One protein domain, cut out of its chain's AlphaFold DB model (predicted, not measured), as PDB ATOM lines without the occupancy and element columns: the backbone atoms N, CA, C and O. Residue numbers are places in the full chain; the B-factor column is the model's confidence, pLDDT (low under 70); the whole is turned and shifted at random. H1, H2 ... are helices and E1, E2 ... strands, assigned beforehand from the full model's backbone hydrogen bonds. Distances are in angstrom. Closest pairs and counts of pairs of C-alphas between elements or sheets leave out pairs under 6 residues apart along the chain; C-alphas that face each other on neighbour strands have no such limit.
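What this domain is: This is residues 59 to 145 of the 146 residues of an uncharacterized protein of Planctomycetes bacterium FF011L (UniProt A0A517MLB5). A small three-stranded sheet, E1, E3 and E2, packs on helix H1, and H4 packs on H1 away from the sheet. The longest helix, H3, crosses H4 steeply, and the short H2 lies far from the middle of the domain. The 87 printed residues run E1, H1, H2, E2, E3, H3, H4; the sheet, in the order E1, E3, E2, is antiparallel. The domain is mostly helix, flat and compact, with a radius of gyration of the C-alphas of 12.1 A and spans of 36 by 29 by 15 A.

How they stand to each other: E1, residues 59 to 61, is antiparallel to inner strand E3, residues 105 to 108, with N 60 and O 106 2.8 A apart, within hydrogen-bond range. H1, residues 69 to 82, is on the sheet, forming two layers, a helix on one face of a sheet. E2, residues 97 to 99, and E3 form a hairpin, with N 107 and O 98 2.8 A apart, within hydrogen-bond range. E1, H1 with H2, residues 85 to 89, and E2 form a split strand-helix-strand unit, its two strands parted by E3, with a right-handed crossover. H2 and H3, residues 113 to 129, only just touch, with 3 pairs of C-alphas within 8 A, the closest those of Asn 87 and Gly 114, 6.4 A apart; H3 touches H2 with residues 113 to 114 alone. H3 touches H4, residues 135 to 145, at a steep tilt of 52 degrees, opposite ways; the closest C-alphas, of Ala 125 and Ala 142, are 5.0 A apart. H4 touches H1 at a shallow tilt of 21 degrees, the same way; the closest C-alphas, of Ser 82 and Ser 143, are 5.5 A apart. Every O i to N i+4 pair is within hydrogen-bond range in H1, H2 and H3, and 6 of 7 are in H4.

Where its parts are: E1 begins at C-alpha 59 (-19.958, 29.702, -49.448). H1 is 19.8 A long, H3 24.7 A and H4 15.4 A, ending at C-alpha 145 (-41.127, 29.191, -40.291).

The domain as a whole: The C-alphas of Val 90 and Gly 132 are farthest apart, 36.3 A. The printed part has no cut and no long link. Confidence is under 70 in residues 84 to 96 and 108 to 115.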
ATOM      1  N   ASP A  59     -19.249  29.015 -48.392       76.31
ATOM      2  CA  ASP A  59     -19.958  29.702 -49.448       76.31
ATOM      3  C   ASP A  59     -21.249  28.936 -49.746       76.31
ATOM      4  O   ASP A  59     -21.234  27.718 -49.962       76.31
ATOM      5  N   TYR A  60     -22.372  29.647 -49.718       79.50
ATOM      6  CA  TYR A  60     -23.681  29.126 -50.083       79.50
ATOM      7  C   TYR A  60     -24.040  29.592 -51.480       79.50
ATOM      8  O   TYR A  60     -24.320  30.770 -51.683       79.50
ATOM      9  N   ASP A  61     -24.074  28.655 -52.422       84.19
ATOM     10  CA  ASP A  61     -24.708  28.876 -53.717       84.19
ATOM     11  C   ASP A  61     -26.222  29.014 -53.505       84.19
ATOM     12  O   ASP A  61     -26.881  28.113 -52.974       84.19
ATOM     13  N   ILE A  62     -26.747  30.178 -53.868       86.50
ATOM     14  CA  ILE A  62     -28.168  30.525 -53.830       86.50
ATOM     15  C   ILE A  62     -28.686  30.887 -55.225       86.50
ATOM     16  O   ILE A  62     -29.724  31.535 -55.352       86.50
ATOM     17  N   SER A  63     -27.983  30.475 -56.283       87.00
ATOM     18  CA  SER A  63     -28.389  30.704 -57.674       87.00
ATOM     19  C   SER A  63     -29.730  30.066 -58.025       87.00
ATOM     20  O   SER A  63     -30.333  30.408 -59.042       87.00
ATOM     21  N   ASP A  64     -30.232  29.143 -57.205       85.44
ATOM     22  CA  ASP A  64     -31.575  28.583 -57.290       85.44
ATOM     23  C   ASP A  64     -32.654  29.570 -56.819       85.44
ATOM     24  O   ASP A  64     -33.708  29.642 -57.457       85.44
ATOM     25  N   LEU A  65     -32.353  30.372 -55.793       87.69
ATOM     26  CA  LEU A  65     -33.238  31.363 -55.173       87.69
ATOM     27  C   LEU A  65     -33.135  32.759 -55.798       87.69
ATOM     28  O   LEU A  65     -34.162  33.387 -56.037       87.69
ATOM     29  N   ALA A  66     -31.914  33.229 -56.055       90.25
ATOM     30  CA  ALA A  66     -31.632  34.546 -56.610       90.25
ATOM     31  C   ALA A  66     -31.051  34.436 -58.019       90.25
ATOM     32  O   ALA A  66     -30.188  33.608 -58.305       90.25
ATOM     33  N   LYS A  67     -31.527  35.298 -58.910       89.19
ATOM     34  CA  LYS A  67     -31.102  35.438 -60.305       89.19
ATOM     35  C   LYS A  67     -30.382  36.758 -60.562       89.19
ATOM     36  O   LYS A  67     -29.834  36.930 -61.650       89.19
ATOM     37  N   SER A  68     -30.373  37.670 -59.592       90.19
ATOM     38  CA  SER A  68     -29.661  38.944 -59.674       90.19
ATOM     39  C   SER A  68     -28.984  39.322 -58.355       90.19
ATOM     40  O   SER A  68     -29.230  38.720 -57.303       90.19
ATOM     41  N   ASP A  69     -28.115  40.329 -58.422       87.94
ATOM     42  CA  ASP A  69     -27.453  40.892 -57.245       87.94
ATOM     43  C   ASP A  69     -28.479  41.580 -56.329       87.94
ATOM     44  O   ASP A  69     -28.396  41.455 -55.112       87.94
ATOM     45  N   GLU A  70     -29.512  42.223 -56.890       91.00
ATOM     46  CA  GLU A  70     -30.595  42.827 -56.101       91.00
ATOM     47  C   GLU A  70     -31.386  41.780 -55.306       91.00
ATOM     48  O   GLU A  70     -31.720  42.004 -54.142       91.00
ATOM     49  N   GLU A  71     -31.666  40.623 -55.911       91.88
ATOM     50  CA  GLU A  71     -32.328  39.505 -55.230       91.88
ATOM     51  C   GLU A  71     -31.430  38.891 -54.145       91.88
ATOM     52  O   GLU A  71     -31.902  38.545 -53.062       91.88
ATOM     53  N   THR A  72     -30.122  38.816 -54.399       91.06
ATOM     54  CA  THR A  72     -29.126  38.358 -53.420       91.06
ATOM     55  C   THR A  72     -29.066  39.297 -52.212       91.06
ATOM     56  O   THR A  72     -29.143  38.845 -51.066       91.06
ATOM     57  N   GLU A  73     -29.016  40.609 -52.446       89.56
ATOM     58  CA  GLU A  73     -29.059  41.628 -51.392       89.56
ATOM     59  C   GLU A  73     -30.377  41.593 -50.610       89.56
ATOM     60  O   GLU A  73     -30.388  41.738 -49.384       89.56
ATOM     61  N   LEU A  74     -31.504  41.331 -51.280       91.81
ATOM     62  CA  LEU A  74     -32.788  41.152 -50.607       91.81
ATOM     63  C   LEU A  74     -32.764  39.949 -49.650       91.81
ATOM     64  O   LEU A  74     -33.202  40.080 -48.500       91.81
ATOM     65  N   ILE A  75     -32.217  38.812 -50.089       90.00
ATOM     66  CA  ILE A  75     -32.047  37.613 -49.257       90.00
ATOM     67  C   ILE A  75     -31.167  37.929 -48.047       90.00
ATOM     68  O   ILE A  75     -31.585  37.674 -46.915       90.00
ATOM     69  N   ILE A  76     -29.998  38.548 -48.251       87.19
ATOM     70  CA  ILE A  76     -29.097  38.949 -47.160       87.19
ATOM     71  C   ILE A  76     -29.827  39.877 -46.190       87.19
ATOM     72  O   ILE A  76     -29.816  39.641 -44.983       87.19
ATOM     73  N   SER A  77     -30.514  40.907 -46.689       87.88
ATOM     74  CA  SER A  77     -31.240  41.857 -45.842       87.88
ATOM     75  C   SER A  77     -32.340  41.191 -45.012       87.88
ATOM     76  O   SER A  77     -32.579  41.603 -43.877       87.88
ATOM     77  N   THR A  78     -32.982  40.152 -45.555       89.00
ATOM     78  CA  THR A  78     -34.003  39.383 -44.844       89.00
ATOM     79  C   THR A  78     -33.376  38.512 -43.770       89.00
ATOM     80  O   THR A  78     -33.792  38.606 -42.623       89.00
ATOM     81  N   ILE A  79     -32.314  37.764 -44.088       85.25
ATOM     82  CA  ILE A  79     -31.552  36.988 -43.096       85.25
ATOM     83  C   ILE A  79     -31.158  37.889 -41.925       85.25
ATOM     84  O   ILE A  79     -31.359  37.536 -40.766       85.25
ATOM     85  N   ARG A  80     -30.673  39.100 -42.221       80.38
ATOM     86  CA  ARG A  80     -30.236  40.030 -41.182       80.38
ATOM     87  C   ARG A  80     -31.347  40.494 -40.239       80.38
ATOM     88  O   ARG A  80     -31.047  40.822 -39.095       80.38
ATOM     89  N   LYS A  81     -32.588  40.563 -40.728       82.19
ATOM     90  CA  LYS A  81     -33.772  40.990 -39.966       82.19
ATOM     91  C   LYS A  81     -34.450  39.837 -39.236       82.19
ATOM     92  O   LYS A  81     -35.012  40.054 -38.168       82.19
ATOM     93  N   SER A  82     -34.460  38.663 -39.854       78.00
ATOM     94  CA  SER A  82     -35.248  37.519 -39.402       78.00
ATOM     95  C   SER A  82     -34.490  36.672 -38.390       78.00
ATOM     96  O   SER A  82     -35.111  36.090 -37.507       78.00
ATOM     97  N   VAL A  83     -33.161  36.616 -38.493       71.38
ATOM     98  CA  VAL A  83     -32.317  35.856 -37.572       71.38
ATOM     99  C   VAL A  83     -31.957  36.713 -36.351       71.38
ATOM    100  O   VAL A  83     -31.609  37.884 -36.498       71.38
ATOM    101  N   ASP A  84     -32.073  36.141 -35.147       66.69
ATOM    102  CA  ASP A  84     -32.000  36.864 -33.869       66.69
ATOM    103  C   ASP A  84     -30.658  37.598 -33.688       66.69
ATOM    104  O   ASP A  84     -29.593  37.002 -33.501       66.69
ATOM    105  N   THR A  85     -30.723  38.929 -33.740       53.75
ATOM    106  CA  THR A  85     -29.573  39.831 -33.873       53.75
ATOM    107  C   THR A  85     -28.643  39.814 -32.658       53.75
ATOM    108  O   THR A  85     -27.459  40.132 -32.780       53.75
ATOM    109  N   VAL A  86     -29.138  39.374 -31.494       54.66
ATOM    110  CA  VAL A  86     -28.370  39.303 -30.240       54.66
ATOM    111  C   VAL A  86     -27.198  38.322 -30.351       54.66
ATOM    112  O   VAL A  86     -26.138  38.562 -29.773       54.66
ATOM    113  N   ASN A  87     -27.342  37.258 -31.146       51.09
ATOM    114  CA  ASN A  87     -26.267  36.293 -31.388       51.09
ATOM    115  C   ASN A  87     -25.338  36.697 -32.551       51.09
ATOM    116  O   ASN A  87     -24.237  36.157 -32.657       51.09
ATOM    117  N   TRP A  88     -25.754  37.642 -33.403       57.00
ATOM    118  CA  TRP A  88     -25.003  38.099 -34.582       57.00
ATOM    119  C   TRP A  88     -24.123  39.329 -34.304       57.00
ATOM    120  O   TRP A  88     -22.982  39.382 -34.767       57.00
ATOM    121  N   ASP A  89     -24.620  40.299 -33.528       47.28
ATOM    122  CA  ASP A  89     -23.932  41.578 -33.273       47.28
ATOM    123  C   ASP A  89     -22.766  41.458 -32.281       47.28
ATOM    124  O   ASP A  89     -21.755  42.144 -32.425       47.28
ATOM    125  N   VAL A  90     -22.860  40.561 -31.293       48.38
ATOM    126  CA  VAL A  90     -21.857  40.437 -30.213       48.38
ATOM    127  C   VAL A  90     -20.486  39.963 -30.730       48.38
ATOM    128  O   VAL A  90     -19.478  40.148 -30.048       48.38
ATOM    129  N   ALA A  91     -20.417  39.403 -31.944       47.06
ATOM    130  CA  ALA A  91     -19.197  38.813 -32.500       47.06
ATOM    131  C   ALA A  91     -18.843  39.249 -33.937       47.06
ATOM    132  O   ALA A  91     -17.853  38.762 -34.474       47.06
ATOM    133  N   GLY A  92     -19.597  40.167 -34.555       50.88
ATOM    134  CA  GLY A  92     -19.296  40.666 -35.906       50.88
ATOM    135  C   GLY A  92     -19.904  39.869 -37.069       50.88
ATOM    136  O   GLY A  92     -19.559  40.141 -38.215       50.88
ATOM    137  N   GLY A  93     -20.859  38.963 -36.820       51.97
ATOM    138  CA  GLY A  93     -21.433  38.064 -37.837       51.97
ATOM    139  C   GLY A  93     -22.123  38.766 -39.017       51.97
ATOM    140  O   GLY A  93     -22.209  38.226 -40.117       51.97
ATOM    141  N   TYR A  94     -22.572  40.015 -38.852       51.88
ATOM    142  CA  TYR A  94     -23.100  40.812 -39.968       51.88
ATOM    143  C   TYR A  94     -22.035  41.258 -40.968       51.88
ATOM    144  O   TYR A  94     -22.332  41.397 -42.156       51.88
ATOM    145  N   ALA A  95     -20.799  41.472 -40.506       48.81
ATOM    146  CA  ALA A  95     -19.680  41.861 -41.357       48.81
ATOM    147  C   ALA A  95     -19.215  40.714 -42.270       48.81
ATOM    148  O   ALA A  95     -18.385  40.945 -43.151       48.81
ATOM    149  N   GLU A  96     -19.757  39.516 -42.057       59.81
ATOM    150  CA  GLU A  96     -19.286  38.225 -42.552       59.81
ATOM    151  C   GLU A  96     -20.256  37.582 -43.553       59.81
ATOM    152  O   GLU A  96     -19.844  36.707 -44.305       59.81
ATOM    153  N   LEU A  97     -21.506  38.071 -43.600       72.88
ATOM    154  CA  LEU A  97     -22.496  37.835 -44.656       72.88
ATOM    155  C   LEU A  97     -22.213  38.778 -45.829       72.88
ATOM    156  O   LEU A  97     -22.617  39.950 -45.803       72.88
ATOM    157  N   ARG A  98     -21.502  38.278 -46.839       71.12
ATOM    158  CA  ARG A  98     -21.145  39.035 -48.047       71.12
ATOM    159  C   ARG A  98     -21.447  38.221 -49.293       71.12
ATOM    160  O   ARG A  98     -21.418  36.998 -49.247       71.12
ATOM    161  N   HIS A  99     -21.687  38.902 -50.401       80.50
ATOM    162  CA  HIS A  99     -21.650  38.293 -51.722       80.50
ATOM    163  C   HIS A  99     -20.634  39.049 -52.580       80.50
ATOM    164  O   HIS A  99     -20.407  40.245 -52.364       80.50
ATOM    165  N   ASP A 100     -20.038  38.368 -53.555       77.00
ATOM    166  CA  ASP A 100     -19.312  39.058 -54.619       77.00
ATOM    167  C   ASP A 100     -20.318  39.483 -55.704       77.00
ATOM    168  O   ASP A 100     -21.203  38.688 -56.045       77.00
ATOM    169  N   PRO A 101     -20.238  40.710 -56.255       76.94
ATOM    170  CA  PRO A 101     -21.109  41.136 -57.350       76.94
ATOM    171  C   PRO A 101     -21.032  40.177 -58.543       76.94
ATOM    172  O   PRO A 101     -19.943  39.788 -58.969       76.94
ATOM    173  N   GLY A 102     -22.185  39.784 -59.080       70.62
ATOM    174  CA  GLY A 102     -22.295  38.787 -60.142       70.62
ATOM    175  C   GLY A 102     -22.128  37.333 -59.689       70.62
ATOM    176  O   GLY A 102     -22.290  36.435 -60.517       70.62
ATOM    177  N   SER A 103     -21.842  37.078 -58.408       76.62
ATOM    178  CA  SER A 103     -21.926  35.745 -57.813       76.62
ATOM    179  C   SER A 103     -23.239  35.619 -57.045       76.62
ATOM    180  O   SER A 103     -23.519  36.397 -56.135       76.62
ATOM    181  N   GLN A 104     -24.049  34.614 -57.370       81.44
ATOM    182  CA  GLN A 104     -25.216  34.240 -56.562       81.44
ATOM    183  C   GLN A 104     -24.760  33.370 -55.382       81.44
ATOM    184  O   GLN A 104     -25.320  32.311 -55.105       81.44
ATOM    185  N   THR A 105     -23.692  33.809 -54.722       82.12
ATOM    186  CA  THR A 105     -23.027  33.098 -53.642       82.12
ATOM    187  C   THR A 105     -22.990  33.999 -52.427       82.12
ATOM    188  O   THR A 105     -22.498  35.122 -52.488       82.12
ATOM    189  N   ILE A 106     -23.476  33.488 -51.303       81.50
ATOM    190  CA  ILE A 106     -23.360  34.157 -50.014       81.50
ATOM    191  C   ILE A 106     -22.217  33.499 -49.247       81.50
ATOM    192  O   ILE A 106     -22.311  32.339 -48.844       81.50
ATOM    193  N   ALA A 107     -21.142  34.248 -49.036       74.19
ATOM    194  CA  ALA A 107     -20.067  33.873 -48.137       74.19
ATOM    195  C   ALA A 107     -20.516  34.101 -46.691       74.19
ATOM    196  O   ALA A 107     -21.054  35.159 -46.353       74.19
ATOM    197  N   VAL A 108     -20.278  33.098 -45.846       69.38
ATOM    198  CA  VAL A 108     -20.444  33.183 -44.395       69.38
ATOM    199  C   VAL A 108     -19.104  32.825 -43.773       69.38
ATOM    200  O   VAL A 108     -18.707  31.652 -43.708       69.38
ATOM    201  N   SER A 109     -18.360  33.843 -43.348       52.97
ATOM    202  CA  SER A 109     -17.150  33.605 -42.573       52.97
ATOM    203  C   SER A 109     -17.545  33.291 -41.128       52.97
ATOM    204  O   SER A 109     -18.350  33.996 -40.555       52.97
ATOM    205  N   HIS A 110     -16.978  32.223 -40.558       49.16
ATOM    206  CA  HIS A 110     -17.114  31.804 -39.150       49.16
ATOM    207  C   HIS A 110     -18.494  31.250 -38.733       49.16
ATOM    208  O   HIS A 110     -19.553  31.795 -39.020       49.16
ATOM    209  N   VAL A 111     -18.493  30.104 -38.044       52.06
ATOM    210  CA  VAL A 111     -19.733  29.413 -37.668       52.06
ATOM    211  C   VAL A 111     -20.034  29.614 -36.193       52.06
ATOM    212  O   VAL A 111     -19.233  29.279 -35.322       52.06
ATOM    213  N   TRP A 112     -21.240  30.104 -35.956       58.38
ATOM    214  CA  TRP A 112     -21.846  30.360 -34.656       58.38
ATOM    215  C   TRP A 112     -23.299  29.856 -34.688       58.38
ATOM    216  O   TRP A 112     -23.764  29.449 -35.757       58.38
ATOM    217  N   PRO A 113     -24.049  29.863 -33.569       54.22
ATOM    218  CA  PRO A 113     -25.461  29.460 -33.556       54.22
ATOM    219  C   PRO A 113     -26.306  30.099 -34.676       54.22
ATOM    220  O   PRO A 113     -27.125  29.412 -35.283       54.22
ATOM    221  N   GLY A 114     -26.004  31.348 -35.057       59.50
ATOM    222  CA  GLY A 114     -26.655  32.045 -36.174       59.50
ATOM    223  C   GLY A 114     -26.452  31.405 -37.557       59.50
ATOM    224  O   GLY A 114     -27.288  31.562 -38.439       59.50
ATOM    225  N   HIS A 115     -25.401  30.609 -37.764       69.50
ATOM    226  CA  HIS A 115     -25.201  29.880 -39.020       69.50
ATOM    227  C   HIS A 115     -26.198  28.728 -39.185       69.50
ATOM    228  O   HIS A 115     -26.638  28.453 -40.298       69.50
ATOM    229  N   VAL A 116     -26.573  28.059 -38.087       72.12
ATOM    230  CA  VAL A 116     -27.613  27.018 -38.122       72.12
ATOM    231  C   VAL A 116     -28.937  27.647 -38.534       72.12
ATOM    232  O   VAL A 116     -29.632  27.105 -39.386       72.12
ATOM    233  N   GLU A 117     -29.250  28.811 -37.975       75.50
ATOM    234  CA  GLU A 117     -30.443  29.585 -38.313       75.50
ATOM    235  C   GLU A 117     -30.421  30.078 -39.768       75.50
ATOM    236  O   GLU A 117     -31.424  29.939 -40.460       75.50
ATOM    237  N   LEU A 118     -29.273  30.532 -40.285       79.81
ATOM    238  CA  LEU A 118     -29.100  30.859 -41.706       79.81
ATOM    239  C   LEU A 118     -29.367  29.651 -42.610       79.81
ATOM    240  O   LEU A 118     -30.087  29.771 -43.597       79.81
ATOM    241  N   VAL A 119     -28.803  28.484 -42.288       78.12
ATOM    242  CA  VAL A 119     -29.016  27.266 -43.084       78.12
ATOM    243  C   VAL A 119     -30.488  26.875 -43.065       78.12
ATOM    244  O   VAL A 119     -31.051  26.585 -44.118       78.12
ATOM    245  N   ARG A 120     -31.132  26.912 -41.893       77.12
ATOM    246  CA  ARG A 120     -32.571  26.644 -41.776       77.12
ATOM    247  C   ARG A 120     -33.393  27.627 -42.592       77.12
ATOM    248  O   ARG A 120     -34.286  27.196 -43.315       77.12
ATOM    249  N   PHE A 121     -33.062  28.912 -42.529       85.44
ATOM    250  CA  PHE A 121     -33.714  29.940 -43.325       85.44
ATOM    251  C   PHE A 121     -33.589  29.654 -44.827       85.44
ATOM    252  O   PHE A 121     -34.597  29.648 -45.527       85.44
ATOM    253  N   LEU A 122     -32.379  29.368 -45.325       85.94
ATOM    254  CA  LEU A 122     -32.146  29.099 -46.749       85.94
ATOM    255  C   LEU A 122     -32.877  27.840 -47.231       85.94
ATOM    256  O   LEU A 122     -33.508  27.871 -48.283       85.94
ATOM    257  N   GLU A 123     -32.840  26.751 -46.464       83.62
ATOM    258  CA  GLU A 123     -33.578  25.524 -46.799       83.62
ATOM    259  C   GLU A 123     -35.094  25.762 -46.811       83.62
ATOM    260  O   GLU A 123     -35.790  25.341 -47.735       83.62
ATOM    261  N   THR A 124     -35.597  26.518 -45.837       83.06
ATOM    262  CA  THR A 124     -37.015  26.885 -45.763       83.06
ATOM    263  C   THR A 124     -37.416  27.762 -46.954       83.06
ATOM    264  O   THR A 124     -38.444  27.527 -47.587       83.06
ATOM    265  N   ALA A 125     -36.580  28.731 -47.334       86.06
ATOM    266  CA  ALA A 125     -36.799  29.556 -48.519       86.06
ATOM    267  C   ALA A 125     -36.825  28.721 -49.807       86.06
ATOM    268  O   ALA A 125     -37.675  28.956 -50.661       86.06
ATOM    269  N   ARG A 126     -35.963  27.705 -49.946       88.12
ATOM    270  CA  ARG A 126     -35.990  26.778 -51.097       88.12
ATOM    271  C   ARG A 126     -37.282  25.983 -51.170       88.12
ATOM    272  O   ARG A 126     -37.854  25.840 -52.252       88.12
ATOM    273  N   GLU A 127     -37.765  25.505 -50.029       85.12
ATOM    274  CA  GLU A 127     -39.049  24.815 -49.958       85.12
ATOM    275  C   GLU A 127     -40.191  25.739 -50.406       85.12
ATOM    276  O   GLU A 127     -41.025  25.342 -51.224       85.12
ATOM    277  N   TYR A 128     -40.192  26.998 -49.956       83.94
ATOM    278  CA  TYR A 128     -41.218  27.960 -50.354       83.94
ATOM    279  C   TYR A 128     -41.096  28.434 -51.813       83.94
ATOM    280  O   TYR A 128     -42.115  28.618 -52.489       83.94
ATOM    281  N   ALA A 129     -39.876  28.548 -52.343       85.25
ATOM    282  CA  ALA A 129     -39.621  28.928 -53.731       85.25
ATOM    283  C   ALA A 129     -40.231  27.922 -54.718       85.25
ATOM    284  O   ALA A 129     -40.720  28.310 -55.784       85.25
ATOM    285  N   ALA A 130     -40.302  26.639 -54.340       79.00
ATOM    286  CA  ALA A 130     -40.945  25.595 -55.136       79.00
ATOM    287  C   ALA A 130     -42.445  25.852 -55.391       79.00
ATOM    288  O   ALA A 130     -43.014  25.297 -56.335       79.00
ATOM    289  N   PHE A 131     -43.098  26.717 -54.603       79.00
ATOM    290  CA  PHE A 131     -44.486  27.133 -54.836       79.00
ATOM    291  C   PHE A 131     -44.631  28.292 -55.837       79.00
ATOM    292  O   PHE A 131     -45.763  28.634 -56.183       79.00
ATOM    293  N   GLY A 132     -43.529  28.899 -56.296       79.31
ATOM    294  CA  GLY A 132     -43.521  29.900 -57.368       79.31
ATOM    295  C   GLY A 132     -44.235  31.215 -57.035       79.31
ATOM    296  O   GLY A 132     -44.832  31.822 -57.922       79.31
ATOM    297  N   ARG A 133     -44.223  31.649 -55.767       75.88
ATOM    298  CA  ARG A 133     -44.988  32.820 -55.285       75.88
ATOM    299  C   ARG A 133     -44.266  34.169 -55.395       75.88
ATOM    300  O   ARG A 133     -44.803  35.172 -54.940       75.88
ATOM    301  N   GLY A 134     -43.095  34.197 -56.026       86.06
ATOM    302  CA  GLY A 134     -42.198  35.355 -56.020       86.06
ATOM    303  C   GLY A 134     -41.258  35.335 -54.813       86.06
ATOM    304  O   GLY A 134     -41.523  34.653 -53.818       86.06
ATOM    305  N   LEU A 135     -40.135  36.042 -54.928       91.44
ATOM    306  CA  LEU A 135     -39.055  35.989 -53.946       91.44
ATOM    307  C   LEU A 135     -39.468  36.629 -52.619       91.44
ATOM    308  O   LEU A 135     -39.291  36.014 -51.576       91.44
ATOM    309  N   GLU A 136     -40.093  37.804 -52.634       90.81
ATOM    310  CA  GLU A 136     -40.488  38.513 -51.412       90.81
ATOM    311  C   GLU A 136     -41.422  37.671 -50.536       90.81
ATOM    312  O   GLU A 136     -41.186  37.528 -49.340       90.81
ATOM    313  N   VAL A 137     -42.440  37.056 -51.146       90.94
ATOM    314  CA  VAL A 137     -43.396  36.181 -50.443       90.94
ATOM    315  C   VAL A 137     -42.694  34.938 -49.904       90.94
ATOM    316  O   VAL A 137     -42.955  34.512 -48.785       90.94
ATOM    317  N   THR A 138     -41.772  34.370 -50.687       90.62
ATOM    318  CA  THR A 138     -40.953  33.224 -50.272       90.62
ATOM    319  C   THR A 138     -40.117  33.560 -49.039       90.62
ATOM    320  O   THR A 138     -40.030  32.753 -48.119       90.62
ATOM    321  N   LEU A 139     -39.517  34.751 -49.003       91.88
ATOM    322  CA  LEU A 139     -38.680  35.201 -47.894       91.88
ATOM    323  C   LEU A 139     -39.498  35.569 -46.651       91.88
ATOM    324  O   LEU A 139     -39.051  35.302 -45.536       91.88
ATOM    325  N   GLU A 140     -40.695  36.133 -46.818       89.38
ATOM    326  CA  GLU A 140     -41.643  36.374 -45.721       89.38
ATOM    327  C   GLU A 140     -42.113  35.053 -45.089       89.38
ATOM    328  O   GLU A 140     -42.014  34.874 -43.869       89.38
ATOM    329  N   ASP A 141     -42.545  34.098 -45.920       86.12
ATOM    330  CA  ASP A 141     -42.939  32.757 -45.480       86.12
ATOM    331  C   ASP A 141     -41.751  32.054 -44.793       86.12
ATOM    332  O   ASP A 141     -41.902  31.502 -43.703       86.12
ATOM    333  N   ALA A 142     -40.542  32.137 -45.358       86.44
ATOM    334  CA  ALA A 142     -39.355  31.539 -44.752       86.44
ATOM    335  C   ALA A 142     -39.023  32.149 -43.389       86.44
ATOM    336  O   ALA A 142     -38.796  31.404 -42.445       86.44
ATOM    337  N   SER A 143     -39.078  33.477 -43.261       84.94
ATOM    338  CA  SER A 143     -38.753  34.215 -42.029       84.94
ATOM    339  C   SER A 143     -39.634  33.853 -40.834       84.94
ATOM    340  O   SER A 143     -39.246  34.077 -39.693       84.94
ATOM    341  N   THR A 144     -40.832  33.324 -41.076       83.19
ATOM    342  CA  THR A 144     -41.784  32.978 -40.014       83.19
ATOM    343  C   THR A 144     -41.752  31.497 -39.633       83.19
ATOM    344  O   THR A 144     -42.398  31.124 -38.655       83.19
ATOM    345  N   ASN A 145     -41.017  30.654 -40.374       77.62
ATOM    346  CA  ASN A 145     -41.127  29.191 -40.291       77.62
ATOM    347  C   ASN A 145     -39.785  28.430 -40.170       77.62
ATOM    348  O   ASN A 145     -39.793  27.208 -40.335       77.62
TER     349      ASN A 145